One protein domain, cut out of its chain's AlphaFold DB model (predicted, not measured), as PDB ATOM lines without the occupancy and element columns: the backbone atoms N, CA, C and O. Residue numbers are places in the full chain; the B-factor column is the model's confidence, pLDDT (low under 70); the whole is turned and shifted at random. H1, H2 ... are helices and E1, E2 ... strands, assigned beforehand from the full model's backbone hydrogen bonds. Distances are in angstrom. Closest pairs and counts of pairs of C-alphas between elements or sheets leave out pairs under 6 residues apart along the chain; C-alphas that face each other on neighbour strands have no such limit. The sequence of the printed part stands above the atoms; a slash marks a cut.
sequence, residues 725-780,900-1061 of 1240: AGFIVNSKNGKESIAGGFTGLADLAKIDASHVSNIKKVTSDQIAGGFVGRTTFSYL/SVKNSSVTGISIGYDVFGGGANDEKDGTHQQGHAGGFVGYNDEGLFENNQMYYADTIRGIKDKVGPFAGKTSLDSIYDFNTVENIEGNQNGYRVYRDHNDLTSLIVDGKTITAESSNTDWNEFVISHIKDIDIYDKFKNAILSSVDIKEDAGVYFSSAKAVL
ATOM      1  N   ALA A 725     -20.197  28.127 -52.903       92.06
ATOM      2  CA  ALA A 725     -20.514  29.552 -52.974       92.06
ATOM      3  C   ALA A 725     -21.809  29.909 -52.224       92.06
ATOM      4  O   ALA A 725     -22.027  31.077 -51.931       92.06
ATOM      5  N   GLY A 726     -22.637  28.917 -51.910       97.25
ATOM      6  CA  GLY A 726     -23.942  29.009 -51.278       97.25
ATOM      7  C   GLY A 726     -25.109  29.042 -52.268       97.25
ATOM      8  O   GLY A 726     -24.970  29.507 -53.403       97.25
ATOM      9  N   PHE A 727     -26.267  28.535 -51.840       98.44
ATOM     10  CA  PHE A 727     -27.469  28.448 -52.677       98.44
ATOM     11  C   PHE A 727     -28.456  29.598 -52.448       98.44
ATOM     12  O   PHE A 727     -28.475  30.218 -51.380       98.44
ATOM     13  N   ILE A 728     -29.284  29.864 -53.460       98.50
ATOM     14  CA  ILE A 728     -30.258  30.963 -53.471       98.50
ATOM     15  C   ILE A 728     -31.687  30.415 -53.557       98.50
ATOM     16  O   ILE A 728     -31.968  29.514 -54.348       98.50
ATOM     17  N   VAL A 729     -32.600  30.975 -52.763       98.75
ATOM     18  CA  VAL A 729     -34.041  30.686 -52.807       98.75
ATOM     19  C   VAL A 729     -34.788  31.966 -53.142       98.75
ATOM     20  O   VAL A 729     -34.623  32.966 -52.451       98.75
ATOM     21  N   ASN A 730     -35.618  31.939 -54.180       98.25
ATOM     22  CA  ASN A 730     -36.268  33.144 -54.676       98.25
ATOM     23  C   ASN A 730     -37.722  32.900 -55.106       98.25
ATOM     24  O   ASN A 730     -37.985  32.080 -55.988       98.25
ATOM     25  N   SER A 731     -38.646  33.670 -54.527       98.25
ATOM     26  CA  SER A 731     -40.059  33.690 -54.911       98.25
ATOM     27  C   SER A 731     -40.468  35.053 -55.466       98.25
ATOM     28  O   SER A 731     -40.362  36.064 -54.771       98.25
ATOM     29  N   LYS A 732     -40.940  35.105 -56.716       96.94
ATOM     30  CA  LYS A 732     -41.284  36.377 -57.371       96.94
ATOM     31  C   LYS A 732     -42.392  36.257 -58.407       96.94
ATOM     32  O   LYS A 732     -42.510  35.243 -59.088       96.94
ATOM     33  N   ASN A 733     -43.123  37.347 -58.623       94.88
ATOM     34  CA  ASN A 733     -44.208  37.477 -59.606       94.88
ATOM     35  C   ASN A 733     -45.412  36.531 -59.383       94.88
ATOM     36  O   ASN A 733     -46.233  36.348 -60.288       94.88
ATOM     37  N   GLY A 734     -45.527  35.918 -58.204       94.12
ATOM     38  CA  GLY A 734     -46.696  35.138 -57.803       94.12
ATOM     39  C   GLY A 734     -47.796  35.990 -57.185       94.12
ATOM     40  O   GLY A 734     -47.628  37.180 -56.919       94.12
ATOM     41  N   LYS A 735     -48.944  35.361 -56.935       94.00
ATOM     42  CA  LYS A 735     -50.026  35.943 -56.130       94.00
ATOM     43  C   LYS A 735     -49.676  35.972 -54.642       94.00
ATOM     44  O   LYS A 735     -49.984  36.945 -53.957       94.00
ATOM     45  N   GLU A 736     -49.007  34.928 -54.172       94.06
ATOM     46  CA  GLU A 736     -48.553  34.745 -52.799       94.06
ATOM     47  C   GLU A 736     -47.092  34.267 -52.808       94.06
ATOM     48  O   GLU A 736     -46.779  33.097 -52.585       94.06
ATOM     49  N   SER A 737     -46.179  35.183 -53.137       97.69
ATOM     50  CA  SER A 737     -44.745  34.893 -53.142       97.69
ATOM     51  C   SER A 737     -44.221  34.710 -51.714       97.69
ATOM     52  O   SER A 737     -44.136  35.659 -50.933       97.69
ATOM     53  N   ILE A 738     -43.865  33.478 -51.361       98.56
ATOM     54  CA  ILE A 738     -43.332  33.083 -50.054       98.56
ATOM     55  C   ILE A 738     -42.073  32.240 -50.270       98.56
ATOM     56  O   ILE A 738     -42.098  31.251 -51.006       98.56
ATOM     57  N   ALA A 739     -40.975  32.612 -49.620       98.81
ATOM     58  CA  ALA A 739     -39.699  31.909 -49.716       98.81
ATOM     59  C   ALA A 739     -39.168  31.501 -48.336       98.81
ATOM     60  O   ALA A 739     -39.213  32.292 -47.391       98.81
ATOM     61  N   GLY A 740     -38.615  30.291 -48.239       98.75
ATOM     62  CA  GLY A 740     -37.898  29.820 -47.057       98.75
ATOM     63  C   GLY A 740     -36.696  28.941 -47.391       98.75
ATOM     64  O   GLY A 740     -36.708  28.201 -48.372       98.75
ATOM     65  N   GLY A 741     -35.635  28.993 -46.583       98.62
ATOM     66  CA  GLY A 741     -34.433  28.185 -46.837       98.62
ATOM     67  C   GLY A 741     -34.658  26.672 -46.770       98.62
ATOM     68  O   GLY A 741     -33.956  25.932 -47.450       98.62
ATOM     69  N   PHE A 742     -35.662  26.202 -46.027       98.88
ATOM     70  CA  PHE A 742     -36.125  24.812 -46.023       98.88
ATOM     71  C   PHE A 742     -37.481  24.682 -46.719       98.88
ATOM     72  O   PHE A 742     -37.591  23.940 -47.696       98.88
ATOM     73  N   THR A 743     -38.493  25.432 -46.268       98.75
ATOM     74  CA  THR A 743     -39.836  25.414 -46.868       98.75
ATOM     75  C   THR A 743     -40.426  26.802 -47.066       98.75
ATOM     76  O   THR A 743     -40.250  27.679 -46.222       98.75
ATOM     77  N   GLY A 744     -41.134  27.000 -48.179       98.25
ATOM     78  CA  GLY A 744     -41.854  28.240 -48.459       98.25
ATOM     79  C   GLY A 744     -43.085  28.360 -47.567       98.25
ATOM     80  O   GLY A 744     -43.073  29.105 -46.585       98.25
ATOM     81  N   LEU A 745     -44.129  27.599 -47.899       97.31
ATOM     82  CA  LEU A 745     -45.344  27.490 -47.091       97.31
ATOM     83  C   LEU A 745     -45.333  26.166 -46.319       97.31
ATOM     84  O   LEU A 745     -45.324  25.088 -46.919       97.31
ATOM     85  N   ALA A 746     -45.348  26.265 -44.994       95.38
ATOM     86  CA  ALA A 746     -45.594  25.159 -44.085       95.38
ATOM     87  C   ALA A 746     -47.052  25.243 -43.618       95.38
ATOM     88  O   ALA A 746     -47.376  26.034 -42.737       95.38
ATOM     89  N   ASP A 747     -47.923  24.467 -44.256       88.69
ATOM     90  CA  ASP A 747     -49.353  24.438 -43.978       88.69
ATOM     91  C   ASP A 747     -49.690  23.242 -43.078       88.69
ATOM     92  O   ASP A 747     -49.726  22.094 -43.520       88.69
ATOM     93  N   LEU A 748     -49.843  23.498 -41.776       83.62
ATOM     94  CA  LEU A 748     -50.071  22.471 -40.746       83.62
ATOM     95  C   LEU A 748     -48.972  21.394 -40.682       83.62
ATOM     96  O   LEU A 748     -49.180  20.284 -40.192       83.62
ATOM     97  N   ALA A 749     -47.781  21.724 -41.177       89.75
ATOM     98  CA  ALA A 749     -46.698  20.772 -41.359       89.75
ATOM     99  C   ALA A 749     -45.966  20.425 -40.059       89.75
ATOM    100  O   ALA A 749     -45.848  21.246 -39.147       89.75
ATOM    101  N   LYS A 750     -45.381  19.228 -40.006       90.69
ATOM    102  CA  LYS A 750     -44.480  18.799 -38.931       90.69
ATOM    103  C   LYS A 750     -43.073  18.630 -39.496       90.69
ATOM    104  O   LYS A 750     -42.856  17.810 -40.385       90.69
ATOM    105  N   ILE A 751     -42.135  19.431 -39.007       97.12
ATOM    106  CA  ILE A 751     -40.724  19.385 -39.393       97.12
ATOM    107  C   ILE A 751     -39.903  19.082 -38.144       97.12
ATOM    108  O   ILE A 751     -39.981  19.825 -37.165       97.12
ATOM    109  N   ASP A 752     -39.111  18.018 -38.186       96.44
ATOM    110  CA  ASP A 752     -38.221  17.635 -37.094       96.44
ATOM    111  C   ASP A 752     -36.821  17.277 -37.604       96.44
ATOM    112  O   ASP A 752     -36.653  16.763 -38.718       96.44
ATOM    113  N   ALA A 753     -35.813  17.587 -36.784       98.19
ATOM    114  CA  ALA A 753     -34.407  17.240 -37.006       98.19
ATOM    115  C   ALA A 753     -33.914  17.543 -38.438       98.19
ATOM    116  O   ALA A 753     -33.245  16.730 -39.078       98.19
ATOM    117  N   SER A 754     -34.311  18.700 -38.977       98.75
ATOM    118  CA  SER A 754     -34.077  19.055 -40.375       98.75
ATOM    119  C   SER A 754     -33.135  20.248 -40.509       98.75
ATOM    120  O   SER A 754     -33.225  21.235 -39.778       98.75
ATOM    121  N   HIS A 755     -32.192  20.164 -41.445       98.81
ATOM    122  CA  HIS A 755     -31.027  21.048 -41.457       98.81
ATOM    123  C   HIS A 755     -30.749  21.639 -42.839       98.81
ATOM    124  O   HIS A 755     -30.713  20.925 -43.842       98.81
ATOM    125  N   VAL A 756     -30.496  22.947 -42.876       98.94
ATOM    126  CA  VAL A 756     -30.082  23.701 -44.066       98.94
ATOM    127  C   VAL A 756     -28.655  24.206 -43.871       98.94
ATOM    128  O   VAL A 756     -28.370  24.888 -42.888       98.94
ATOM    129  N   SER A 757     -27.763  23.916 -44.818       98.69
ATOM    130  CA  SER A 757     -26.370  24.371 -44.806       98.69
ATOM    131  C   SER A 757     -25.931  24.984 -46.136       98.69
ATOM    132  O   SER A 757     -26.432  24.631 -47.208       98.69
ATOM    133  N   ASN A 758     -24.957  25.895 -46.065       98.19
ATOM    134  CA  ASN A 758     -24.456  26.689 -47.192       98.19
ATOM    135  C   ASN A 758     -25.562  27.499 -47.884       98.19
ATOM    136  O   ASN A 758     -25.587  27.602 -49.110       98.19
ATOM    137  N   ILE A 759     -26.502  28.070 -47.129       98.62
ATOM    138  CA  ILE A 759     -27.446  29.026 -47.711       98.62
ATOM    139  C   ILE A 759     -26.756  30.376 -47.911       98.62
ATOM    140  O   ILE A 759     -25.952  30.806 -47.085       98.62
ATOM    141  N   LYS A 760     -27.037  31.031 -49.037       97.75
ATOM    142  CA  LYS A 760     -26.526  32.371 -49.337       97.75
ATOM    143  C   LYS A 760     -27.608  33.427 -49.173       97.75
ATOM    144  O   LYS A 760     -27.353  34.479 -48.600       97.75
ATOM    145  N   LYS A 761     -28.792  33.185 -49.739       98.06
ATOM    146  CA  LYS A 761     -29.795  34.240 -49.904       98.06
ATOM    147  C   LYS A 761     -31.204  33.673 -50.019       98.06
ATOM    148  O   LYS A 761     -31.418  32.726 -50.775       98.06
ATOM    149  N   VAL A 762     -32.154  34.275 -49.309       98.75
ATOM    150  CA  VAL A 762     -33.594  34.019 -49.444       98.75
ATOM    151  C   VAL A 762     -34.296  35.322 -49.797       98.75
ATOM    152  O   VAL A 762     -34.258  36.273 -49.019       98.75
ATOM    153  N   THR A 763     -34.956  35.373 -50.951       98.44
ATOM    154  CA  THR A 763     -35.656  36.570 -51.427       98.44
ATOM    155  C   THR A 763     -37.110  36.287 -51.765       98.44
ATOM    156  O   THR A 763     -37.452  35.241 -52.321       98.44
ATOM    157  N   SER A 764     -37.978  37.247 -51.456       98.56
ATOM    158  CA  SER A 764     -39.385  37.186 -51.822       98.56
ATOM    159  C   SER A 764     -39.997  38.561 -52.074       98.56
ATOM    160  O   SER A 764     -39.732  39.522 -51.343       98.56
ATOM    161  N   ASP A 765     -40.899  38.638 -53.056       98.31
ATOM    162  CA  ASP A 765     -41.750  39.816 -53.275       98.31
ATOM    163  C   ASP A 765     -42.687  40.089 -52.083       98.31
ATOM    164  O   ASP A 765     -43.115  41.229 -51.885       98.31
ATOM    165  N   GLN A 766     -42.991  39.074 -51.262       98.12
ATOM    166  CA  GLN A 766     -43.803  39.214 -50.049       98.12
ATOM    167  C   GLN A 766     -43.056  38.657 -48.829       98.12
ATOM    168  O   GLN A 766     -42.338  39.407 -48.176       98.12
ATOM    169  N   ILE A 767     -43.167  37.367 -48.520       98.69
ATOM    170  CA  ILE A 767     -42.674  36.807 -47.250       98.69
ATOM    171  C   ILE A 767     -41.369  36.041 -47.467       98.69
ATOM    172  O   ILE A 767     -41.318  35.173 -48.337       98.69
ATOM    173  N   ALA A 768     -40.342  36.318 -46.662       98.75
ATOM    174  CA  ALA A 768     -39.070  35.594 -46.690       98.75
ATOM    175  C   ALA A 768     -38.621  35.167 -45.283       98.75
ATOM    176  O   ALA A 768     -38.613  35.978 -44.358       98.75
ATOM    177  N   GLY A 769     -38.202  33.912 -45.126       98.75
ATOM    178  CA  GLY A 769     -37.596  33.412 -43.891       98.75
ATOM    179  C   GLY A 769     -36.341  32.585 -44.145       98.75
ATOM    180  O   GLY A 769     -36.254  31.876 -45.142       98.75
ATOM    181  N   GLY A 770     -35.350  32.636 -43.257       98.56
ATOM    182  CA  GLY A 770     -34.119  31.861 -43.468       98.56
ATOM    183  C   GLY A 770     -34.324  30.341 -43.476       98.56
ATOM    184  O   GLY A 770     -33.580  29.645 -44.154       98.56
ATOM    185  N   PHE A 771     -35.354  29.820 -42.802       98.81
ATOM    186  CA  PHE A 771     -35.718  28.397 -42.790       98.81
ATOM    187  C   PHE A 771     -37.171  28.168 -43.252       98.81
ATOM    188  O   PHE A 771     -37.385  27.439 -44.220       98.81
ATOM    189  N   VAL A 772     -38.163  28.826 -42.639       98.75
ATOM    190  CA  VAL A 772     -39.584  28.758 -43.050       98.75
ATOM    191  C   VAL A 772     -40.060  30.114 -43.560       98.75
ATOM    192  O   VAL A 772     -39.875  31.121 -42.886       98.75
ATOM    193  N   GLY A 773     -40.728  30.163 -44.709       98.50
ATOM    194  CA  GLY A 773     -41.363  31.396 -45.171       98.50
ATOM    195  C   GLY A 773     -42.575  31.772 -44.314       98.50
ATOM    196  O   GLY A 773     -42.541  32.773 -43.597       98.50
ATOM    197  N   ARG A 774     -43.629  30.952 -44.363       97.75
ATOM    198  CA  ARG A 774     -44.873  31.133 -43.599       97.75
ATOM    199  C   ARG A 774     -45.339  29.824 -42.963       97.75
ATOM    200  O   ARG A 774     -45.268  28.779 -43.605       97.75
ATOM    201  N   THR A 775     -45.842  29.905 -41.738       94.94
ATOM    202  CA  THR A 775     -46.573  28.819 -41.065       94.94
ATOM    203  C   THR A 775     -48.084  29.047 -41.134       94.94
ATOM    204  O   THR A 775     -48.530  30.156 -41.432       94.94
ATOM    205  N   THR A 776     -48.865  28.005 -40.863       87.12
ATOM    206  CA  THR A 776     -50.317  28.099 -40.643       87.12
ATOM    207  C   THR A 776     -50.748  27.292 -39.418       87.12
ATOM    208  O   THR A 776     -50.015  26.422 -38.916       87.12
ATOM    209  N   PHE A 777     -51.978  27.553 -38.990       80.19
ATOM    210  CA  PHE A 777     -52.705  26.791 -37.992       80.19
ATOM    211  C   PHE A 777     -54.171  26.631 -38.411       80.19
ATOM    212  O   PHE A 777     -54.671  27.386 -39.245       80.19
ATOM    213  N   SER A 778     -54.845  25.635 -37.842       70.88
ATOM    214  CA  SER A 778     -56.271  25.404 -38.039       70.88
ATOM    215  C   SER A 778     -56.924  25.093 -36.708       70.88
ATOM    216  O   SER A 778     -56.350  24.422 -35.848       70.88
ATOM    217  N   TYR A 779     -58.153  25.566 -36.557       59.78
ATOM    218  CA  TYR A 779     -58.996  25.149 -35.455       59.78
ATOM    219  C   TYR A 779     -59.638  23.794 -35.794       59.78
ATOM    220  O   TYR A 779     -60.019  23.570 -36.947       59.78
ATOM    221  N   LEU A 780     -59.804  22.896 -34.815       54.22
ATOM    222  CA  LEU A 780     -60.808  21.834 -34.966       54.22
ATOM    223  C   LEU A 780     -62.162  22.538 -35.035       54.22
ATOM    224  O   LEU A 780     -62.443  23.354 -34.161       54.22
ATOM    225  N   SER A 900     -45.441  22.822 -36.803       90.94
ATOM    226  CA  SER A 900     -44.371  22.714 -35.807       90.94
ATOM    227  C   SER A 900     -43.010  22.461 -36.444       90.94
ATOM    228  O   SER A 900     -42.890  21.566 -37.281       90.94
ATOM    229  N   VAL A 901     -41.985  23.183 -35.991       96.81
ATOM    230  CA  VAL A 901     -40.585  23.018 -36.398       96.81
ATOM    231  C   VAL A 901     -39.725  22.774 -35.166       96.81
ATOM    232  O   VAL A 901     -39.617  23.641 -34.294       96.81
ATOM    233  N   LYS A 902     -39.118  21.593 -35.082       96.25
ATOM    234  CA  LYS A 902     -38.342  21.167 -33.918       96.25
ATOM    235  C   LYS A 902     -36.943  20.709 -34.303       96.25
ATOM    236  O   LYS A 902     -36.725  20.218 -35.413       96.25
ATOM    237  N   ASN A 903     -35.993  20.888 -33.386       98.25
ATOM    238  CA  ASN A 903     -34.631  20.342 -33.472       98.25
ATOM    239  C   ASN A 903     -33.900  20.672 -34.791       98.25
ATOM    240  O   ASN A 903     -33.056  19.903 -35.250       98.25
ATOM    241  N   SER A 904     -34.247  21.787 -35.435       98.75
ATOM    242  CA  SER A 904     -33.829  22.103 -36.800       98.75
ATOM    243  C   SER A 904     -32.815  23.244 -36.834       98.75
ATOM    244  O   SER A 904     -32.648  23.996 -35.868       98.75
ATOM    245  N   SER A 905     -32.092  23.393 -37.944       98.75
ATOM    246  CA  SER A 905     -31.116  24.481 -38.064       98.75
ATOM    247  C   SER A 905     -30.942  25.034 -39.470       98.75
ATOM    248  O   SER A 905     -31.160  24.351 -40.470       98.75
ATOM    249  N   VAL A 906     -30.499  26.290 -39.530       98.81
ATOM    250  CA  VAL A 906     -30.075  26.975 -40.755       98.81
ATOM    251  C   VAL A 906     -28.670  27.535 -40.570       98.81
ATOM    252  O   VAL A 906     -28.369  28.141 -39.543       98.81
ATOM    253  N   THR A 907     -27.801  27.304 -41.553       98.69
ATOM    254  CA  THR A 907     -26.394  27.724 -41.537       98.69
ATOM    255  C   THR A 907     -26.015  28.387 -42.855       98.69
ATOM    256  O   THR A 907     -26.070  27.752 -43.916       98.69
ATOM    257  N   GLY A 908     -25.614  29.657 -42.781       97.75
ATOM    258  CA  GLY A 908     -25.122  30.432 -43.919       97.75
ATOM    259  C   GLY A 908     -23.719  30.060 -44.388       97.75
ATOM    260  O   GLY A 908     -23.026  29.245 -43.780       97.75
ATOM    261  N   ILE A 909     -23.292  30.705 -45.472       96.12
ATOM    262  CA  ILE A 909     -21.882  30.762 -45.883       96.12
ATOM    263  C   ILE A 909     -21.049  31.621 -44.913       96.12
ATOM    264  O   ILE A 909     -21.583  32.272 -44.023       96.12
ATOM    265  N   SER A 910     -19.727  31.665 -45.095       92.19
ATOM    266  CA  SER A 910     -18.797  32.336 -44.166       92.19
ATOM    267  C   SER A 910     -19.000  33.847 -43.996       92.19
ATOM    268  O   SER A 910     -18.604  34.397 -42.973       92.19
ATOM    269  N   ILE A 911     -19.592  34.526 -44.984       91.94
ATOM    270  CA  ILE A 911     -19.971  35.950 -44.892       91.94
ATOM    271  C   ILE A 911     -21.410  36.156 -44.403       91.94
ATOM    272  O   ILE A 911     -21.849  37.290 -44.279       91.94
ATOM    273  N   GLY A 912     -22.105  35.059 -44.123       95.44
ATOM    274  CA  GLY A 912     -23.491  34.989 -43.713       95.44
ATOM    275  C   GLY A 912     -24.500  34.901 -44.857       95.44
ATOM    276  O   GLY A 912     -24.140  34.969 -46.033       95.44
ATOM    277  N   TYR A 913     -25.762  34.658 -44.495       98.12
ATOM    278  CA  TYR A 913     -26.890  34.619 -45.425       98.12
ATOM    279  C   TYR A 913     -27.842  35.792 -45.236       98.12
ATOM    280  O   TYR A 913     -28.111  36.214 -44.110       98.12
ATOM    281  N   ASP A 914     -28.418  36.240 -46.347       98.50
ATOM    282  CA  ASP A 914     -29.369  37.345 -46.363       98.50
ATOM    283  C   ASP A 914     -30.816  36.863 -46.516       98.50
ATOM    284  O   ASP A 914     -31.100  35.919 -47.260       98.50
ATOM    285  N   VAL A 915     -31.747  37.552 -45.853       98.69
ATOM    286  CA  VAL A 915     -33.193  37.313 -45.956       98.69
ATOM    287  C   VAL A 915     -33.910  38.606 -46.320       98.69
ATOM    288  O   VAL A 915     -33.982  39.533 -45.510       98.69
ATOM    289  N   PHE A 916     -34.484  38.657 -47.522       98.56
ATOM    290  CA  PHE A 916     -35.142  39.841 -48.069       98.56
ATOM    291  C   PHE A 916     -36.621  39.593 -48.378       98.56
ATOM    292  O   PHE A 916     -36.961  38.880 -49.321       98.56
ATOM    293  N   GLY A 917     -37.503  40.217 -47.595       98.12
ATOM    294  CA  GLY A 917     -38.956  40.205 -47.787       98.12
ATOM    295  C   GLY A 917     -39.482  41.503 -48.405       98.12
ATOM    296  O   GLY A 917     -38.863  42.564 -48.334       98.12
ATOM    297  N   GLY A 918     -40.661  41.450 -49.012       97.06
ATOM    298  CA  GLY A 918     -41.363  42.619 -49.542       97.06
ATOM    299  C   GLY A 918     -40.719  43.262 -50.768       97.06
ATOM    300  O   GLY A 918     -40.914  44.465 -50.979       97.06
ATOM    301  N   GLY A 919     -39.915  42.506 -51.523       95.56
ATOM    302  CA  GLY A 919     -39.100  43.019 -52.626       95.56
ATOM    303  C   GLY A 919     -37.880  43.830 -52.169       95.56
ATOM    304  O   GLY A 919     -37.353  44.634 -52.942       95.56
ATOM    305  N   ALA A 920     -37.455  43.671 -50.909       97.12
ATOM    306  CA  ALA A 920     -36.228  44.274 -50.398       97.12
ATOM    307  C   ALA A 920     -34.981  43.743 -51.129       97.12
ATOM    308  O   ALA A 920     -34.993  42.682 -51.754       97.12
ATOM    309  N   ASN A 921     -33.885  44.490 -51.036       94.38
ATOM    310  CA  ASN A 921     -32.569  44.076 -51.516       94.38
ATOM    311  C   ASN A 921     -31.459  44.742 -50.691       94.38
ATOM    312  O   ASN A 921     -31.723  45.450 -49.717       94.38
ATOM    313  N   ASP A 922     -30.212  44.565 -51.112       91.75
ATOM    314  CA  ASP A 922     -29.028  45.142 -50.471       91.75
ATOM    315  C   ASP A 922     -29.093  46.678 -50.313       91.75
ATOM    316  O   ASP A 922     -28.487  47.252 -49.411       91.75
ATOM    317  N   GLU A 923     -29.868  47.383 -51.142       92.56
ATOM    318  CA  GLU A 923     -29.914  48.850 -51.162       92.56
ATOM    319  C   GLU A 923     -31.228  49.426 -50.628       92.56
ATOM    320  O   GLU A 923     -31.221  50.470 -49.969       92.56
ATOM    321  N   LYS A 924     -32.355  48.744 -50.850       95.69
ATOM    322  CA  LYS A 924     -33.699  49.268 -50.568       95.69
ATOM    323  C   LYS A 924     -34.509  48.355 -49.653       95.69
ATOM    324  O   LYS A 924     -34.461  47.133 -49.774       95.69
ATOM    325  N   ASP A 925     -35.270  48.988 -48.764       97.50
ATOM    326  CA  ASP A 925     -36.254  48.317 -47.913       97.50
ATOM    327  C   ASP A 925     -37.419  47.787 -48.761       97.50
ATOM    328  O   ASP A 925     -37.679  48.271 -49.869       97.50
ATOM    329  N   GLY A 926     -38.135  46.806 -48.217       95.38
ATOM    330  CA  GLY A 926     -39.311  46.230 -48.849       95.38
ATOM    331  C   GLY A 926     -40.474  47.221 -48.898       95.38
ATOM    332  O   GLY A 926     -40.632  48.081 -48.029       95.38
ATOM    333  N   THR A 927     -41.314  47.089 -49.921       95.94
ATOM    334  CA  THR A 927     -42.463  47.985 -50.153       95.94
ATOM    335  C   THR A 927     -43.807  47.264 -50.139       95.94
ATOM    336  O   THR A 927     -44.843  47.906 -49.957       95.94
ATOM    337  N   HIS A 928     -43.814  45.935 -50.287       95.56
ATOM    338  CA  HIS A 928     -45.047  45.157 -50.267       95.56
ATOM    339  C   HIS A 928     -45.645  45.082 -48.853       95.56
ATOM    340  O   HIS A 928     -44.932  44.880 -47.870       95.56
ATOM    341  N   GLN A 929     -46.972  45.186 -48.735       93.44
ATOM    342  CA  GLN A 929     -47.653  45.203 -47.432       93.44
ATOM    343  C   GLN A 929     -47.452  43.913 -46.632       93.44
ATOM    344  O   GLN A 929     -47.394  43.962 -45.406       93.44
ATOM    345  N   GLN A 930     -47.311  42.773 -47.308       93.19
ATOM    346  CA  GLN A 930     -46.969  41.477 -46.705       93.19
ATOM    347  C   GLN A 930     -45.454  41.204 -46.698       93.19
ATOM    348  O   GLN A 930     -45.036  40.055 -46.733       93.19
ATOM    349  N   GLY A 931     -44.635  42.261 -46.685       94.75
ATOM    350  CA  GLY A 931     -43.175  42.220 -46.779       94.75
ATOM    351  C   GLY A 931     -42.437  41.721 -45.535       94.75
ATOM    352  O   GLY A 931     -41.506  42.392 -45.088       94.75
ATOM    353  N   HIS A 932     -42.888  40.622 -44.930       98.12
ATOM    354  CA  HIS A 932     -42.323  40.085 -43.689       98.12
ATOM    355  C   HIS A 932     -40.966  39.417 -43.946       98.12
ATOM    356  O   HIS A 932     -40.830  38.659 -44.909       98.12
ATOM    357  N   ALA A 933     -39.979  39.682 -43.085       98.56
ATOM    358  CA  ALA A 933     -38.651  39.075 -43.175       98.56
ATOM    359  C   ALA A 933     -38.112  38.664 -41.800       98.56
ATOM    360  O   ALA A 933     -38.000  39.502 -40.904       98.56
ATOM    361  N   GLY A 934     -37.740  37.395 -41.639       98.38
ATOM    362  CA  GLY A 934     -37.153  36.886 -40.397       98.38
ATOM    363  C   GLY A 934     -35.989  35.939 -40.640       98.38
ATOM    364  O   GLY A 934     -35.977  35.181 -41.609       98.38
ATOM    365  N   GLY A 935     -34.991  35.968 -39.761       98.25
ATOM    366  CA  GLY A 935     -33.788  35.159 -39.940       98.25
ATOM    367  C   GLY A 935     -34.038  33.649 -39.896       98.25
ATOM    368  O   GLY A 935     -33.308  32.915 -40.554       98.25
ATOM    369  N   PHE A 936     -35.083  33.178 -39.208       98.69
ATOM    370  CA  PHE A 936     -35.542  31.785 -39.245       98.69
ATOM    371  C   PHE A 936     -36.917  31.658 -39.904       98.69
ATOM    372  O   PHE A 936     -37.065  30.901 -40.862       98.69
ATOM    373  N   VAL A 937     -37.909  32.420 -39.429       98.69
ATOM    374  CA  VAL A 937     -39.288  32.391 -39.939       98.69
ATOM    375  C   VAL A 937     -39.731  33.767 -40.424       98.69
ATOM    376  O   VAL A 937     -39.621  34.753 -39.698       98.69
ATOM    377  N   GLY A 938     -40.242  33.850 -41.653       98.31
ATOM    378  CA  GLY A 938     -40.721  35.112 -42.221       98.31
ATOM    379  C   GLY A 938     -41.973  35.618 -41.507       98.31
ATOM    380  O   GLY A 938     -41.962  36.686 -40.894       98.31
ATOM    381  N   TYR A 939     -43.039  34.820 -41.553       98.19
ATOM    382  CA  TYR A 939     -44.296  35.081 -40.858       98.19
ATOM    383  C   TYR A 939     -44.746  33.838 -40.087       98.19
ATOM    384  O   TYR A 939     -45.042  32.807 -40.693       98.19
ATOM    385  N   ASN A 940     -44.784  33.940 -38.759       96.50
ATOM    386  CA  ASN A 940     -45.311  32.889 -37.906       96.50
ATOM    387  C   ASN A 940     -46.805  33.112 -37.618       96.50
ATOM    388  O   ASN A 940     -47.164  33.982 -36.824       96.50
ATOM    389  N   ASP A 941     -47.658  32.317 -38.253       92.00
ATOM    390  CA  ASP A 941     -49.102  32.254 -38.027       92.00
ATOM    391  C   ASP A 941     -49.390  31.126 -37.018       92.00
ATOM    392  O   ASP A 941     -49.638  29.978 -37.384       92.00
ATOM    393  N   GLU A 942     -49.224  31.439 -35.729       87.44
ATOM    394  CA  GLU A 942     -49.375  30.537 -34.570       87.44
ATOM    395  C   GLU A 942     -48.540  29.240 -34.551       87.44
ATOM    396  O   GLU A 942     -48.735  28.424 -33.654       87.44
ATOM    397  N   GLY A 943     -47.580  29.037 -35.453       89.81
ATOM    398  CA  GLY A 943     -46.706  27.859 -35.486       89.81
ATOM    399  C   GLY A 943     -45.795  27.703 -34.257       89.81
ATOM    400  O   GLY A 943     -45.361  28.684 -33.649       89.81
ATOM    401  N   LEU A 944     -45.486  26.449 -33.911       90.06
ATOM    402  CA  LEU A 944     -44.648  26.052 -32.774       90.06
ATOM    403  C   LEU A 944     -43.193  25.818 -33.199       90.06
ATOM    404  O   LEU A 944     -42.917  24.974 -34.046       90.06
ATOM    405  N   PHE A 945     -42.255  26.493 -32.549       95.12
ATOM    406  CA  PHE A 945     -40.821  26.365 -32.769       95.12
ATOM    407  C   PHE A 945     -40.133  25.927 -31.479       95.12
ATOM    408  O   PHE A 945     -40.234  26.616 -30.464       95.12
ATOM    409  N   GLU A 946     -39.380  24.828 -31.519       95.00
ATOM    410  CA  GLU A 946     -38.629  24.333 -30.357       95.00
ATOM    411  C   GLU A 946     -37.216  23.875 -30.725       95.00
ATOM    412  O   GLU A 946     -37.020  23.143 -31.693       95.00
ATOM    413  N   ASN A 947     -36.226  24.255 -29.915       97.44
ATOM    414  CA  ASN A 947     -34.837  23.811 -30.064       97.44
ATOM    415  C   ASN A 947     -34.242  24.054 -31.472       97.44
ATOM    416  O   ASN A 947     -33.520  23.217 -32.016       97.44
ATOM    417  N   ASN A 948     -34.550  25.199 -32.087       98.56
ATOM    418  CA  ASN A 948     -34.034  25.558 -33.407       98.56
ATOM    419  C   ASN A 948     -32.831  26.498 -33.330       98.56
ATOM    420  O   ASN A 948     -32.768  27.378 -32.472       98.56
ATOM    421  N   GLN A 949     -31.885  26.346 -34.256       98.25
ATOM    422  CA  GLN A 949     -30.622  27.084 -34.231       98.25
ATOM    423  C   GLN A 949     -30.324  27.786 -35.562       98.25
ATOM    424  O   GLN A 949     -30.299  27.155 -36.620       98.25
ATOM    425  N   MET A 950     -30.040  29.088 -35.503       98.06
ATOM    426  CA  MET A 950     -29.528  29.869 -36.635       98.06
ATOM    427  C   MET A 950     -28.026  30.118 -36.507       98.06
ATOM    428  O   MET A 950     -27.577  30.538 -35.438       98.06
ATOM    429  N   TYR A 951     -27.284  29.952 -37.601       97.88
ATOM    430  CA  TYR A 951     -25.849  30.234 -37.698       97.88
ATOM    431  C   TYR A 951     -25.537  31.065 -38.944       97.88
ATOM    432  O   TYR A 951     -26.063  30.790 -40.024       97.88
ATOM    433  N   TYR A 952     -24.645  32.047 -38.800       96.62
ATOM    434  CA  TYR A 952     -24.203  32.932 -39.885       96.62
ATOM    435  C   TYR A 952     -25.356  33.608 -40.652       96.62
ATOM    436  O   TYR A 952     -25.373  33.613 -41.877       96.62
ATOM    437  N   ALA A 953     -26.357  34.150 -39.959       97.88
ATOM    438  CA  ALA A 953     -27.331  35.052 -40.578       97.88
ATOM    439  C   ALA A 953     -26.711  36.448 -40.652       97.88
ATOM    440  O   ALA A 953     -26.257  36.914 -39.614       97.88
ATOM    441  N   ASP A 954     -26.687  37.104 -41.812       97.69
ATOM    442  CA  ASP A 954     -26.115  38.448 -41.956       97.69
ATOM    443  C   ASP A 954     -27.200  39.528 -41.921       97.69
ATOM    444  O   ASP A 954     -27.461  40.106 -40.860       97.69
ATOM    445  N   THR A 955     -27.874  39.775 -43.049       98.12
ATOM    446  CA  THR A 955     -28.866  40.848 -43.154       98.12
ATOM    447  C   THR A 955     -30.281  40.310 -43.270       98.12
ATOM    448  O   THR A 955     -30.599  39.508 -44.144       98.12
ATOM    449  N   ILE A 956     -31.183  40.831 -42.438       98.62
ATOM    450  CA  ILE A 956     -32.619  40.556 -42.533       98.62
ATOM    451  C   ILE A 956     -33.318  41.871 -42.836       98.62
ATOM    452  O   ILE A 956     -33.256  42.818 -42.047       98.62
ATOM    453  N   ARG A 957     -33.977  41.951 -43.991       98.38
ATOM    454  CA  ARG A 957     -34.556  43.194 -44.496       98.38
ATOM    455  C   ARG A 957     -35.942  42.973 -45.073       98.38
ATOM    456  O   ARG A 957     -36.166  42.048 -45.842       98.38
ATOM    457  N   GLY A 958     -36.868  43.854 -44.734       97.62
ATOM    458  CA  GLY A 958     -38.263  43.744 -45.141       97.62
ATOM    459  C   GLY A 958     -38.946  45.097 -45.154       97.62
ATOM    460  O   GLY A 958     -38.309  46.126 -45.385       97.62
ATOM    461  N   ILE A 959     -40.251  45.102 -44.900       96.88
ATOM    462  CA  ILE A 959     -40.996  46.333 -44.638       96.88
ATOM    463  C   ILE A 959     -40.909  46.704 -43.153       96.88
ATOM    464  O   ILE A 959     -40.734  45.858 -42.275       96.88
ATOM    465  N   LYS A 960     -41.050  47.998 -42.872       95.38
ATOM    466  CA  LYS A 960     -41.081  48.545 -41.516       95.38
ATOM    467  C   LYS A 960     -42.029  47.760 -40.588       95.38
ATOM    468  O   LYS A 960     -43.173  47.496 -40.948       95.38
ATOM    469  N   ASP A 961     -41.536  47.462 -39.384       93.62
ATOM    470  CA  ASP A 961     -42.239  46.807 -38.269       93.62
ATOM    471  C   ASP A 961     -42.640  45.337 -38.536       93.62
ATOM    472  O   ASP A 961     -43.435  44.758 -37.792       93.62
ATOM    473  N   LYS A 962     -42.082  44.723 -39.589       96.69
ATOM    474  CA  LYS A 962     -42.282  43.312 -39.978       96.69
ATOM    475  C   LYS A 962     -40.952  42.576 -40.186       96.69
ATOM    476  O   LYS A 962     -40.828  41.712 -41.057       96.69
ATOM    477  N   VAL A 963     -39.942  42.987 -39.422       97.62
ATOM    478  CA  VAL A 963     -38.574  42.466 -39.470       97.62
ATOM    479  C   VAL A 963     -38.124  42.090 -38.070       97.62
ATOM    480  O   VAL A 963     -38.331  42.860 -37.130       97.62
ATOM    481  N   GLY A 964     -37.455  40.945 -37.946       96.56
ATOM    482  CA  GLY A 964     -36.854  40.525 -36.687       96.56
ATOM    483  C   GLY A 964     -35.718  39.512 -36.863       96.56
ATOM    484  O   GLY A 964     -35.677  38.810 -37.875       96.56
ATOM    485  N   PRO A 965     -34.793  39.419 -35.883       96.94
ATOM    486  CA  PRO A 965     -33.654  38.506 -35.938       96.94
ATOM    487  C   PRO A 965     -34.042  37.044 -36.165       96.94
ATOM    488  O   PRO A 965     -33.436  36.386 -36.996       96.94
ATOM    489  N   PHE A 966     -35.072  36.545 -35.475       97.81
ATOM    490  CA  PHE A 966     -35.555  35.166 -35.620       97.81
ATOM    491  C   PHE A 966     -36.863  35.108 -36.418       97.81
ATOM    492  O   PHE A 966     -36.891  34.556 -37.519       97.81
ATOM    493  N   ALA A 967     -37.927  35.720 -35.892       97.25
ATOM    494  CA  ALA A 967     -39.226  35.836 -36.547       97.25
ATOM    495  C   ALA A 967     -39.436  37.254 -37.090       97.25
ATOM    496  O   ALA A 967     -39.196  38.230 -36.377       97.25
ATOM    497  N   GLY A 968     -39.901  37.379 -38.337       96.50
ATOM    498  CA  GLY A 968     -40.238  38.682 -38.922       96.50
ATOM    499  C   GLY A 968     -41.493  39.282 -38.293       96.50
ATOM    500  O   GLY A 968     -41.518  40.450 -37.898       96.50
ATOM    501  N   LYS A 969     -42.530  38.455 -38.154       95.38
ATOM    502  CA  LYS A 969     -43.747  38.768 -37.406       95.38
ATOM    503  C   LYS A 969     -44.387  37.486 -36.890       95.38
ATOM    504  O   LYS A 969     -44.469  36.511 -37.629       95.38
ATOM    505  N   THR A 970     -44.912  37.551 -35.674       94.12
ATOM    506  CA  THR A 970     -45.739  36.504 -35.068       94.12
ATOM    507  C   THR A 970     -47.158  37.024 -34.899       94.12
ATOM    508  O   THR A 970     -47.350  38.140 -34.396       94.12
ATOM    509  N   SER A 971     -48.132  36.231 -35.333       90.56
ATOM    510  CA  SER A 971     -49.551  36.411 -35.033       90.56
ATOM    511  C   SER A 971     -49.987  35.337 -34.051       90.56
ATOM    512  O   SER A 971     -49.626  34.171 -34.206       90.56
ATOM    513  N   LEU A 972     -50.713  35.761 -33.021       82.75
ATOM    514  CA  LEU A 972     -51.246  34.895 -31.982       82.75
ATOM    515  C   LEU A 972     -52.513  35.528 -31.417       82.75
ATOM    516  O   LEU A 972     -52.431  36.460 -30.615       82.75
ATOM    517  N   ASP A 973     -53.668  35.005 -31.819       70.00
ATOM    518  CA  ASP A 973     -54.971  35.445 -31.329       70.00
ATOM    519  C   ASP A 973     -55.470  34.404 -30.319       70.00
ATOM    520  O   ASP A 973     -56.185  33.446 -30.627       70.00
ATOM    521  N   SER A 974     -55.016  34.544 -29.071       65.44
ATOM    522  CA  SER A 974     -55.435  33.700 -27.952       65.44
ATOM    523  C   SER A 974     -56.116  34.516 -26.861       65.44
ATOM    524  O   SER A 974     -55.615  35.555 -26.445       65.44
ATOM    525  N   ILE A 975     -57.233  33.994 -26.354       57.66
ATOM    526  CA  ILE A 975     -57.901  34.497 -25.144       57.66
ATOM    527  C   ILE A 975     -57.410  33.800 -23.863       57.66
ATOM    528  O   ILE A 975     -57.892  34.118 -22.780       57.66
ATOM    529  N   TYR A 976     -56.482  32.842 -23.984       57.78
ATOM    530  CA  TYR A 976     -55.941  32.059 -22.871       57.78
ATOM    531  C   TYR A 976     -54.533  32.496 -22.489       57.78
ATOM    532  O   TYR A 976     -53.643  32.534 -23.341       57.78
ATOM    533  N   ASP A 977     -54.327  32.697 -21.188       57.72
ATOM    534  CA  ASP A 977     -53.073  33.178 -20.601       57.72
ATOM    535  C   ASP A 977     -51.892  32.205 -20.779       57.72
ATOM    536  O   ASP A 977     -50.738  32.623 -20.734       57.72
ATOM    537  N   PHE A 978     -52.156  30.911 -21.006       58.81
ATOM    538  CA  PHE A 978     -51.112  29.905 -21.243       58.81
ATOM    539  C   PHE A 978     -50.623  29.860 -22.697       58.81
ATOM    540  O   PHE A 978     -49.661  29.158 -22.988       58.81
ATOM    541  N   ASN A 979     -51.264  30.556 -23.636       67.38
ATOM    542  CA  ASN A 979     -50.845  30.558 -25.034       67.38
ATOM    543  C   ASN A 979     -50.231  31.919 -25.359       67.38
ATOM    544  O   ASN A 979     -50.917  32.861 -25.757       67.38
ATOM    545  N   THR A 980     -48.926  32.013 -25.114       81.75
ATOM    546  CA  THR A 980     -48.108  33.214 -25.291       81.75
ATOM    547  C   THR A 980     -47.093  33.006 -26.411       81.75
ATOM    548  O   THR A 980     -46.746  31.874 -26.750       81.75
ATOM    549  N   VAL A 981     -46.549  34.104 -26.945       86.06
ATOM    550  CA  VAL A 981     -45.440  34.047 -27.917       86.06
ATOM    551  C   VAL A 981     -44.242  33.271 -27.346       86.06
ATOM    552  O   VAL A 981     -43.600  32.510 -28.062       86.06
ATOM    553  N   GLU A 982     -43.977  33.387 -26.040       87.38
ATOM    554  CA  GLU A 982     -42.912  32.630 -25.366       87.38
ATOM    555  C   GLU A 982     -43.127  31.113 -25.435       87.38
ATOM    556  O   GLU A 982     -42.167  30.374 -25.638       87.38
ATOM    557  N   ASN A 983     -44.366  30.633 -25.346       83.12
ATOM    558  CA  ASN A 983     -44.638  29.196 -25.382       83.12
ATOM    559  C   ASN A 983     -44.546  28.599 -26.790       83.12
ATOM    560  O   ASN A 983     -44.327  27.398 -26.921       83.12
ATOM    561  N   ILE A 984     -44.689  29.419 -27.832       86.12
ATOM    562  CA  ILE A 984     -44.670  28.951 -29.225       86.12
ATOM    563  C   ILE A 984     -43.339  29.232 -29.930       86.12
ATOM    564  O   ILE A 984     -43.035  28.582 -30.920       86.12
ATOM    565  N   GLU A 985     -42.524  30.161 -29.421       91.06
ATOM    566  CA  GLU A 985     -41.230  30.534 -30.012       91.06
ATOM    567  C   GLU A 985     -40.079  30.667 -28.999       91.06
ATOM    568  O   GLU A 985     -38.917  30.748 -29.397       91.06
ATOM    569  N   GLY A 986     -40.339  30.686 -27.693       86.75
ATOM    570  CA  GLY A 986     -39.314  30.904 -26.664       86.75
ATOM    571  C   GLY A 986     -38.607  29.637 -26.175       86.75
ATOM    572  O   GLY A 986     -37.654  29.714 -25.391       86.75
ATOM    573  N   ASN A 987     -39.038  28.448 -26.609       91.38
ATOM    574  CA  ASN A 987     -38.479  27.192 -26.120       91.38
ATOM    575  C   ASN A 987     -37.184  26.799 -26.859       91.38
ATOM    576  O   ASN A 987     -37.211  26.147 -27.897       91.38
ATOM    577  N   GLN A 988     -36.031  27.183 -26.300       94.31
ATOM    578  CA  GLN A 988     -34.687  26.773 -26.760       94.31
ATOM    579  C   GLN A 988     -34.340  27.163 -28.210       94.31
ATOM    580  O   GLN A 988     -33.410  26.613 -28.797       94.31
ATOM    581  N   ASN A 989     -35.035  28.142 -28.786       97.62
ATOM    582  CA  ASN A 989     -34.654  28.703 -30.078       97.62
ATOM    583  C   ASN A 989     -33.526  29.726 -29.896       97.62
ATOM    584  O   ASN A 989     -33.588  30.572 -29.000       97.62
ATOM    585  N   GLY A 990     -32.494  29.644 -30.734       96.94
ATOM    586  CA  GLY A 990     -31.289  30.461 -30.614       96.94
ATOM    587  C   GLY A 990     -30.811  31.044 -31.940       96.94
ATOM    588  O   GLY A 990     -30.765  30.355 -32.962       96.94
ATOM    589  N   TYR A 991     -30.395  32.308 -31.905       97.69
ATOM    590  CA  TYR A 991     -29.676  32.977 -32.991       97.69
ATOM    591  C   TYR A 991     -28.394  33.619 -32.462       97.69
ATOM    592  O   TYR A 991     -28.176  33.686 -31.252       97.69
ATOM    593  N   ARG A 992     -27.516  34.051 -33.370       97.00
ATOM    594  CA  ARG A 992     -26.236  34.665 -33.014       97.00
ATOM    595  C   ARG A 992     -26.099  36.049 -33.613       97.00
ATOM    596  O   ARG A 992     -26.573  36.295 -34.719       97.00
ATOM    597  N   VAL A 993     -25.419  36.917 -32.877       97.12
ATOM    598  CA  VAL A 993     -24.845  38.161 -33.393       97.12
ATOM    599  C   VAL A 993     -23.337  37.959 -33.469       97.12
ATOM    600  O   VAL A 993     -22.725  37.568 -32.475       97.12
ATOM    601  N   TYR A 994     -22.746  38.215 -34.631       95.94
ATOM    602  CA  TYR A 994     -21.309  38.099 -34.859       95.94
ATOM    603  C   TYR A 994     -20.705  39.475 -35.083       95.94
ATOM    604  O   TYR A 994     -21.242  40.280 -35.841       95.94
ATOM    605  N   ARG A 995     -19.582  39.747 -34.434       94.44
ATOM    606  CA  ARG A 995     -18.802  40.975 -34.626       94.44
ATOM    607  C   ARG A 995     -17.334  40.625 -34.754       94.44
ATOM    608  O   ARG A 995     -16.929  39.562 -34.279       94.44
ATOM    609  N   ASP A 996     -16.560  41.500 -35.388       90.00
ATOM    610  CA  ASP A 996     -15.111  41.337 -35.519       90.00
ATOM    611  C   ASP A 996     -14.467  40.857 -34.209       90.00
ATOM    612  O   ASP A 996     -14.741  41.383 -33.126       90.00
ATOM    613  N   HIS A 997     -13.604  39.847 -34.309       88.19
ATOM    614  CA  HIS A 997     -12.923  39.276 -33.154       88.19
ATOM    615  C   HIS A 997     -11.954  40.296 -32.527       88.19
ATOM    616  O   HIS A 997     -10.879  40.580 -33.064       88.19
ATOM    617  N   ASN A 998     -12.355  40.883 -31.396       88.44
ATOM    618  CA  ASN A 998     -11.631  41.947 -30.694       88.44
ATOM    619  C   ASN A 998     -11.924  41.943 -29.175       88.44
ATOM    620  O   ASN A 998     -12.621  41.067 -28.665       88.44
ATOM    621  N   ASP A 999     -11.419  42.944 -28.443       87.94
ATOM    622  CA  ASP A 999     -11.565  43.040 -26.980       87.94
ATOM    623  C   ASP A 999     -13.013  43.300 -26.497       87.94
ATOM    624  O   ASP A 999     -13.277  43.258 -25.291       87.94
ATOM    625  N   LEU A1000     -13.965  43.587 -27.392       90.88
ATOM    626  CA  LEU A1000     -15.371  43.844 -27.062       90.88
ATOM    627  C   LEU A1000     -16.146  42.529 -26.894       90.88
ATOM    628  O   LEU A1000     -16.979  42.157 -27.718       90.88
ATOM    629  N   THR A1001     -15.878  41.814 -25.806       92.81
ATOM    630  CA  THR A1001     -16.406  40.461 -25.561       92.81
ATOM    631  C   THR A1001     -17.759  40.433 -24.842       92.81
ATOM    632  O   THR A1001     -18.178  39.380 -24.359       92.81
ATOM    633  N   SER A1002     -18.452  41.565 -24.699       94.38
ATOM    634  CA  SER A1002     -19.760  41.636 -24.031       94.38
ATOM    635  C   SER A1002     -20.772  42.446 -24.835       94.38
ATOM    636  O   SER A1002     -20.526  43.607 -25.144       94.38
ATOM    637  N   LEU A1003     -21.938  41.860 -25.105       95.44
ATOM    638  CA  LEU A1003     -23.105  42.510 -25.693       95.44
ATOM    639  C   LEU A1003     -24.092  42.872 -24.579       95.44
ATOM    640  O   LEU A1003     -24.610  41.994 -23.889       95.44
ATOM    641  N   ILE A1004     -24.359  44.163 -24.400       94.56
ATOM    642  CA  ILE A1004     -25.325  44.667 -23.422       94.56
ATOM    643  C   ILE A1004     -26.587  45.104 -24.161       94.56
ATOM    644  O   ILE A1004     -26.545  46.019 -24.981       94.56
ATOM    645  N   VAL A1005     -27.718  44.480 -23.841       93.62
ATOM    646  CA  VAL A1005     -29.020  44.747 -24.464       93.62
ATOM    647  C   VAL A1005     -30.131  44.593 -23.423       93.62
ATOM    648  O   VAL A1005     -30.134  43.638 -22.655       93.62
ATOM    649  N   ASP A1006     -31.044  45.565 -23.342       89.12
ATOM    650  CA  ASP A1006     -32.156  45.592 -22.366       89.12
ATOM    651  C   ASP A1006     -31.737  45.289 -20.906       89.12
ATOM    652  O   ASP A1006     -32.409  44.581 -20.161       89.12
ATOM    653  N   GLY A1007     -30.561  45.777 -20.493       84.56
ATOM    654  CA  GLY A1007     -30.010  45.532 -19.154       84.56
ATOM    655  C   GLY A1007     -29.420  44.131 -18.929       84.56
ATOM    656  O   GLY A1007     -28.871  43.883 -17.856       84.56
ATOM    657  N   LYS A1008     -29.467  43.236 -19.923       91.00
ATOM    658  CA  LYS A1008     -28.785  41.934 -19.923       91.00
ATOM    659  C   LYS A1008     -27.391  42.063 -20.526       91.00
ATOM    660  O   LYS A1008     -27.172  42.872 -21.419       91.00
ATOM    661  N   THR A1009     -26.449  41.269 -20.021       93.88
ATOM    662  CA  THR A1009     -25.083  41.167 -20.556       93.88
ATOM    663  C   THR A1009     -24.864  39.753 -21.073       93.88
ATOM    664  O   THR A1009     -24.955  38.801 -20.301       93.88
ATOM    665  N   ILE A1010     -24.571  39.630 -22.362       94.94
ATOM    666  CA  ILE A1010     -24.287  38.375 -23.059       94.94
ATOM    667  C   ILE A1010     -22.794  38.373 -23.386       94.94
ATOM    668  O   ILE A1010     -22.282  39.333 -23.958       94.94
ATOM    669  N   THR A1011     -22.071  37.332 -22.980       94.00
ATOM    670  CA  THR A1011     -20.619  37.229 -23.216       94.00
ATOM    671  C   THR A1011     -20.362  36.461 -24.504       94.00
ATOM    672  O   THR A1011     -21.089  35.516 -24.796       94.00
ATOM    673  N   ALA A1012     -19.350  36.874 -25.266       92.19
ATOM    674  CA  ALA A1012     -18.952  36.175 -26.479       92.19
ATOM    675  C   ALA A1012     -18.444  34.756 -26.167       92.19
ATOM    676  O   ALA A1012     -17.732  34.541 -25.180       92.19
ATOM    677  N   GLU A1013     -18.780  33.800 -27.026       90.62
ATOM    678  CA  GLU A1013     -18.271  32.434 -26.957       90.62
ATOM    679  C   GLU A1013     -16.768  32.393 -27.254       90.62
ATOM    680  O   GLU A1013     -16.279  32.959 -28.229       90.62
ATOM    681  N   SER A1014     -16.018  31.682 -26.411       79.56
ATOM    682  CA  SER A1014     -14.551  31.579 -26.532       79.56
ATOM    683  C   SER A1014     -14.070  30.590 -27.603       79.56
ATOM    684  O   SER A1014     -12.873  30.497 -27.870       79.56
ATOM    685  N   SER A1015     -14.986  29.815 -28.184       78.12
ATOM    686  CA  SER A1015     -14.697  28.727 -29.124       78.12
ATOM    687  C   SER A1015     -14.546  29.188 -30.577       78.12
ATOM    688  O   SER A1015     -13.968  28.456 -31.381       78.12
ATOM    689  N   ASN A1016     -15.033  30.386 -30.917       76.25
ATOM    690  CA  ASN A1016     -14.985  30.946 -32.262       76.25
ATOM    691  C   ASN A1016     -13.748  31.845 -32.422       76.25
ATOM    692  O   ASN A1016     -13.579  32.823 -31.697       76.25
ATOM    693  N   THR A1017     -12.855  31.498 -33.350       81.06
ATOM    694  CA  THR A1017     -11.602  32.242 -33.581       81.06
ATOM    695  C   THR A1017     -11.747  33.387 -34.572       81.06
ATOM    696  O   THR A1017     -10.864  34.240 -34.640       81.06
ATOM    697  N   ASP A1018     -12.826  33.385 -35.352       85.19
ATOM    698  CA  ASP A1018     -13.014  34.316 -36.463       85.19
ATOM    699  C   ASP A1018     -13.935  35.478 -36.066       85.19
ATOM    700  O   ASP A1018     -13.817  36.575 -36.612       85.19
ATOM    701  N   TRP A1019     -14.812  35.255 -35.082       91.69
ATOM    702  CA  TRP A1019     -15.820  36.210 -34.633       91.69
ATOM    703  C   TRP A1019     -15.943  36.248 -33.111       91.69
ATOM    704  O   TRP A1019     -15.808  35.229 -32.435       91.69
ATOM    705  N   ASN A1020     -16.312  37.408 -32.573       94.12
ATOM    706  CA  ASN A1020     -16.991  37.483 -31.285       94.12
ATOM    707  C   ASN A1020     -18.450  37.045 -31.491       94.12
ATOM    708  O   ASN A1020     -19.252  37.784 -32.066       94.12
ATOM    709  N   GLU A1021     -18.773  35.822 -31.063       95.44
ATOM    710  CA  GLU A1021     -20.091  35.198 -31.230       95.44
ATOM    711  C   GLU A1021     -20.947  35.363 -29.970       95.44
ATOM    712  O   GLU A1021     -20.641  34.797 -28.923       95.44
ATOM    713  N   PHE A1022     -22.047  36.108 -30.072       96.62
ATOM    714  CA  PHE A1022     -23.013  36.292 -28.987       96.62
ATOM    715  C   PHE A1022     -24.248  35.432 -29.238       96.62
ATOM    716  O   PHE A1022     -25.043  35.732 -30.131       96.62
ATOM    717  N   VAL A1023     -24.421  34.373 -28.446       96.00
ATOM    718  CA  VAL A1023     -25.582  33.477 -28.533       96.00
ATOM    719  C   VAL A1023     -26.760  34.086 -27.778       96.00
ATOM    720  O   VAL A1023     -26.644  34.418 -26.602       96.00
ATOM    721  N   ILE A1024     -27.894  34.234 -28.462       96.38
ATOM    722  CA  ILE A1024     -29.106  34.857 -27.930       96.38
ATOM    723  C   ILE A1024     -30.238  33.837 -27.963       96.38
ATOM    724  O   ILE A1024     -30.582  33.308 -29.024       96.38
ATOM    725  N   SER A1025     -30.852  33.587 -26.808       95.50
ATOM    726  CA  SER A1025     -32.082  32.810 -26.710       95.50
ATOM    727  C   SER A1025     -33.268  33.675 -27.139       95.50
ATOM    728  O   SER A1025     -33.600  34.675 -26.495       95.50
ATOM    729  N   HIS A1026     -33.918  33.288 -28.235       94.94
ATOM    730  CA  HIS A1026     -35.096  33.975 -28.763       94.94
ATOM    731  C   HIS A1026     -36.211  34.021 -27.708       94.94
ATOM    732  O   HIS A1026     -36.448  33.040 -27.003       94.94
ATOM    733  N   ILE A1027     -36.852  35.182 -27.568       93.06
ATOM    734  CA  ILE A1027     -37.823  35.555 -26.526       93.06
ATOM    735  C   ILE A1027     -37.268  35.625 -25.097       93.06
ATOM    736  O   ILE A1027     -37.491  36.622 -24.409       93.06
ATOM    737  N   LYS A1028     -36.516  34.618 -24.642       91.75
ATOM    738  CA  LYS A1028     -36.013  34.559 -23.258       91.75
ATOM    739  C   LYS A1028     -34.980  35.630 -22.954       91.75
ATOM    740  O   LYS A1028     -35.039  36.262 -21.897       91.75
ATOM    741  N   ASP A1029     -34.040  35.854 -23.866       91.50
ATOM    742  CA  ASP A1029     -33.083  36.950 -23.744       91.50
ATOM    743  C   ASP A1029     -33.693  38.238 -24.281       91.50
ATOM    744  O   ASP A1029     -33.711  39.235 -23.556       91.50
ATOM    745  N   ILE A1030     -34.255  38.192 -25.493       91.81
ATOM    746  CA  ILE A1030     -34.867  39.337 -26.172       91.81
ATOM    747  C   ILE A1030     -36.204  38.931 -26.799       91.81
ATOM    748  O   ILE A1030     -36.243  38.096 -27.699       91.81
ATOM    749  N   ASP A1031     -37.281  39.563 -26.336       87.12
ATOM    750  CA  ASP A1031     -38.682  39.361 -26.746       87.12
ATOM    751  C   ASP A1031     -39.084  40.167 -27.988       87.12
ATOM    752  O   ASP A1031     -39.860  39.683 -28.808       87.12
ATOM    753  N   ILE A1032     -38.553  41.380 -28.157       90.69
ATOM    754  CA  ILE A1032     -38.850  42.249 -29.301       90.69
ATOM    755  C   ILE A1032     -37.578  42.850 -29.903       90.69
ATOM    756  O   ILE A1032     -36.688  43.324 -29.196       90.69
ATOM    757  N   TYR A1033     -37.524  42.897 -31.236       93.69
ATOM    758  CA  TYR A1033     -36.382  43.420 -31.997       93.69
ATOM    759  C   TYR A1033     -36.003  44.866 -31.615       93.69
ATOM    760  O   TYR A1033     -34.824  45.206 -31.517       93.69
ATOM    761  N   ASP A1034     -36.990  45.707 -31.305       94.62
ATOM    762  CA  ASP A1034     -36.797  47.114 -30.932       94.62
ATOM    763  C   ASP A1034     -35.895  47.331 -29.699       94.62
ATOM    764  O   ASP A1034     -35.336  48.419 -29.531       94.62
ATOM    765  N   LYS A1035     -35.698  46.309 -28.855       93.94
ATOM    766  CA  LYS A1035     -34.779  46.377 -27.708       93.94
ATOM    767  C   LYS A1035     -33.311  46.509 -28.108       93.94
ATOM    768  O   LYS A1035     -32.512  47.003 -27.314       93.94
ATOM    769  N   PHE A1036     -32.957  46.168 -29.347       95.81
ATOM    770  CA  PHE A1036     -31.603  46.354 -29.867       95.81
ATOM    771  C   PHE A1036     -31.248  47.808 -30.212       95.81
ATOM    772  O   PHE A1036     -30.073  48.082 -30.438       95.81
ATOM    773  N   LYS A1037     -32.200  48.758 -30.202       94.19
ATOM    774  CA  LYS A1037     -31.962  50.183 -30.540       94.19
ATOM    775  C   LYS A1037     -30.805  50.839 -29.784       94.19
ATOM    776  O   LYS A1037     -30.202  51.769 -30.296       94.19
ATOM    777  N   ASN A1038     -30.547  50.388 -28.557       91.94
ATOM    778  CA  ASN A1038     -29.482  50.910 -27.697       91.94
ATOM    779  C   ASN A1038     -28.506  49.805 -27.263       91.94
ATOM    780  O   ASN A1038     -27.895  49.917 -26.199       91.94
ATOM    781  N   ALA A1039     -28.428  48.706 -28.017       95.12
ATOM    782  CA  ALA A1039     -27.506  47.626 -27.703       95.12
ATOM    783  C   ALA A1039     -26.061  48.096 -27.903       95.12
ATOM    784  O   ALA A1039     -25.748  48.751 -28.894       95.12
ATOM    785  N   ILE A1040     -25.184  47.760 -26.960       95.38
ATOM    786  CA  ILE A1040     -23.776  48.166 -27.000       95.38
ATOM    787  C   ILE A1040     -22.856  46.964 -26.852       95.38
ATOM    788  O   ILE A1040     -23.131  46.044 -26.082       95.38
ATOM    789  N   LEU A1041     -21.735  47.010 -27.556       94.50
ATOM    790  CA  LEU A1041     -20.586  46.151 -27.322       94.50
ATOM    791  C   LEU A1041     -19.695  46.814 -26.274       94.50
ATOM    792  O   LEU A1041     -19.485  48.026 -26.309       94.50
ATOM    793  N   SER A1042     -19.188  46.042 -25.318       91.62
ATOM    794  CA  SER A1042     -18.386  46.552 -24.211       91.62
ATOM    795  C   SER A1042     -17.164  45.680 -23.958       91.62
ATOM    796  O   SER A1042     -17.244  44.453 -23.958       91.62
ATOM    797  N   SER A1043     -16.056  46.346 -23.647       86.88
ATOM    798  CA  SER A1043     -14.941  45.807 -22.864       86.88
ATOM    799  C   SER A1043     -14.861  46.562 -21.527       86.88
ATOM    800  O   SER A1043     -15.770  47.332 -21.200       86.88
ATOM    801  N   VAL A1044     -13.802  46.354 -20.736       74.19
ATOM    802  CA  VAL A1044     -13.600  47.054 -19.448       74.19
ATOM    803  C   VAL A1044     -13.597  48.583 -19.617       74.19
ATOM    804  O   VAL A1044     -14.139  49.282 -18.762       74.19
ATOM    805  N   ASP A1045     -13.061  49.091 -20.734       79.88
ATOM    806  CA  ASP A1045     -12.806  50.525 -20.943       79.88
ATOM    807  C   ASP A1045     -13.478  51.120 -22.198       79.88
ATOM    808  O   ASP A1045     -13.503  52.343 -22.359       79.88
ATOM    809  N   ILE A1046     -14.025  50.289 -23.095       85.31
ATOM    810  CA  ILE A1046     -14.553  50.711 -24.403       85.31
ATOM    811  C   ILE A1046     -16.020  50.302 -24.526       85.31
ATOM    812  O   ILE A1046     -16.394  49.200 -24.128       85.31
ATOM    813  N   LYS A1047     -16.848  51.200 -25.075       89.62
ATOM    814  CA  LYS A1047     -18.251  50.949 -25.420       89.62
ATOM    815  C   LYS A1047     -18.524  51.422 -26.838       89.62
ATOM    816  O   LYS A1047     -18.268  52.587 -27.139       89.62
ATOM    817  N   GLU A1048     -19.079  50.549 -27.662       93.25
ATOM    818  CA  GLU A1048     -19.421  50.823 -29.058       93.25
ATOM    819  C   GLU A1048     -20.857  50.391 -29.351       93.25
ATOM    820  O   GLU A1048     -21.428  49.577 -28.624       93.25
ATOM    821  N   ASP A1049     -21.468  50.967 -30.384       92.75
ATOM    822  CA  ASP A1049     -22.788  50.536 -30.844       92.75
ATOM    823  C   ASP A1049     -22.697  49.094 -31.353       92.75
ATOM    824  O   ASP A1049     -21.807  48.760 -32.133       92.75
ATOM    825  N   ALA A1050     -23.609  48.231 -30.904       92.69
ATOM    826  CA  ALA A1050     -23.659  46.869 -31.399       92.69
ATOM    827  C   ALA A1050     -24.122  46.804 -32.855       92.69
ATOM    828  O   ALA A1050     -23.858  45.802 -33.505       92.69
ATOM    829  N   GLY A1051     -24.831  47.808 -33.381       93.88
ATOM    830  CA  GLY A1051     -25.235  47.864 -34.790       93.88
ATOM    831  C   GLY A1051     -26.232  46.779 -35.213       93.88
ATOM    832  O   GLY A1051     -26.423  46.555 -36.402       93.88
ATOM    833  N   VAL A1052     -26.859  46.079 -34.257       96.44
ATOM    834  CA  VAL A1052     -27.860  45.035 -34.547       96.44
ATOM    835  C   VAL A1052     -29.148  45.652 -35.092       96.44
ATOM    836  O   VAL A1052     -29.729  45.148 -36.055       96.44
ATOM    837  N   TYR A1053     -29.584  46.760 -34.483       96.69
ATOM    838  CA  TYR A1053     -30.733  47.532 -34.938       96.69
ATOM    839  C   TYR A1053     -30.292  48.623 -35.913       96.69
ATOM    840  O   TYR A1053     -29.831  49.679 -35.487       96.69
ATOM    841  N   PHE A1054     -30.464  48.400 -37.216       95.38
ATOM    842  CA  PHE A1054     -30.191  49.440 -38.213       95.38
ATOM    843  C   PHE A1054     -31.431  50.313 -38.450       95.38
ATOM    844  O   PHE A1054     -31.371  51.543 -38.433       95.38
ATOM    845  N   SER A1055     -32.587  49.678 -38.652       96.56
ATOM    846  CA  SER A1055     -33.891  50.338 -38.731       96.56
ATOM    847  C   SER A1055     -35.017  49.365 -38.368       96.56
ATOM    848  O   SER A1055     -34.804  48.158 -38.261       96.56
ATOM    849  N   SER A1056     -36.251  49.864 -38.276       95.50
ATOM    850  CA  SER A1056     -37.457  49.030 -38.131       95.50
ATOM    851  C   SER A1056     -37.709  48.085 -39.317       95.50
ATOM    852  O   SER A1056     -38.637  47.285 -39.265       95.50
ATOM    853  N   ALA A1057     -36.953  48.225 -40.411       97.19
ATOM    854  CA  ALA A1057     -37.059  47.434 -41.636       97.19
ATOM    855  C   ALA A1057     -35.773  46.643 -41.954       97.19
ATOM    856  O   ALA A1057     -35.726  45.956 -42.975       97.19
ATOM    857  N   LYS A1058     -34.725  46.747 -41.123       97.75
ATOM    858  CA  LYS A1058     -33.426  46.107 -41.360       97.75
ATOM    859  C   LYS A1058     -32.727  45.756 -40.051       97.75
ATOM    860  O   LYS A1058     -32.373  46.674 -39.312       97.75
ATOM    861  N   ALA A1059     -32.477  44.467 -39.829       98.00
ATOM    862  CA  ALA A1059     -31.618  43.937 -38.770       98.00
ATOM    863  C   ALA A1059     -30.287  43.436 -39.359       98.00
ATOM    864  O   ALA A1059     -30.280  42.867 -40.453       98.00
ATOM    865  N   VAL A1060     -29.184  43.639 -38.631       98.00
ATOM    866  CA  VAL A1060     -27.827  43.231 -39.044       98.00
ATOM    867  C   VAL A1060     -27.193  42.356 -37.964       98.00
ATOM    868  O   VAL A1060     -26.798  42.823 -36.892       98.00
ATOM    869  N   LEU A1061     -27.103  41.061 -38.243       97.62
ATOM    870  CA  LEU A1061     -26.592  40.051 -37.321       97.62
ATOM    871  C   LEU A1061     -25.110  39.718 -37.566       97.62
ATOM    872  O   LEU A1061     -24.475  39.189 -36.655       97.62
TER     873      LEU A1061
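AT A GLANCE: This is residues 725 to 780 and 900 to 1061 of the 1240 residues of the protein "LPXTG-domain-containing protein cell wall anchor domain" of Coprobacillus sp. 3_3_56FAA (UniProt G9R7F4). The chain winds in stacked turns, a short solenoid of parallel strands with four walls: E1, E5, E9, E10, E13 and E14; E2 and E6; E3, E7, E11 and E15; E4, E8 and E12. Past the last turn E16 packs on E13 and pairs with E19, making a small sandwich with the crossed antiparallel sheet E18 E17 E20 E21, and the hairpin E22 and E23 comes back to E14. The printed part has 218 residues with 23 named strands and two named helices, H1 between E15 and E16 and H2 between E19 and E20. It is mostly strand and compact, with a radius of gyration of the C-alphas of 16.4 A and spans of 56 by 41 by 31 A.

HOW THE PARTS SIT: Start at E5, residues 755 to 764, in the twisted branched sheet; it bends by 98 degrees at residue 758. On one side find E1, residues 727 to 731, with N 729 and O 761 within hydrogen-bond range at 2.9 A. On the other side are E9, residues 905 to 908, with N 756 and O 905 at 2.9 A, and E10, residues 913 to 916, with N 762 and O 914 at 2.8 A. E13, residues 949 to 951, is parallel to E9, with N 951 and O 906 at 2.9 A; E14, residues 953 to 957, is parallel to E10, with N 915 and O 955 at 2.8 A. E23, residues 1058 to 1060, is antiparallel to E14, with N 956 and O 1059 at 3.0 A, and forms a hairpin with E22, residues 1053 to 1055. From E13, the closest C-alphas to E16, residues 990 to 996, are Met 950 and Tyr 991, 4.8 A apart. E19, residues 1019 to 1025, is antiparallel to E16, with N 993 and O 1022 at 3.0 A. H1, residues 981 to 985, has every O i to N i+4 pair within range; H2, residues 1033 to 1038, has 0 of 2, but 2 of 3 O i to N i+3 pairs.

IN THESE COORDINATES: Find C-alpha 727 at (-27.469, 28.448, -52.677), where E1 begins, and C-alpha 1060 at (-27.827, 43.231, -39.044), where E23 ends. E5 is 20.9 A long, E16 20.1 A and E19 18.4 A. The parallel sheet E3, residues 743 to 746, E7, 772 to 775, E11, 937 to 941, and E15, 967 to 971, runs in that order.

THE WHOLE: Residues 781 to 899 are not printed; C-alphas 780 and 900 are 16.5 A apart across the cut. The link from E10 to E11 is long, 20 residues. Confidence is under 70 at residues 779 to 780 and 974 to 979.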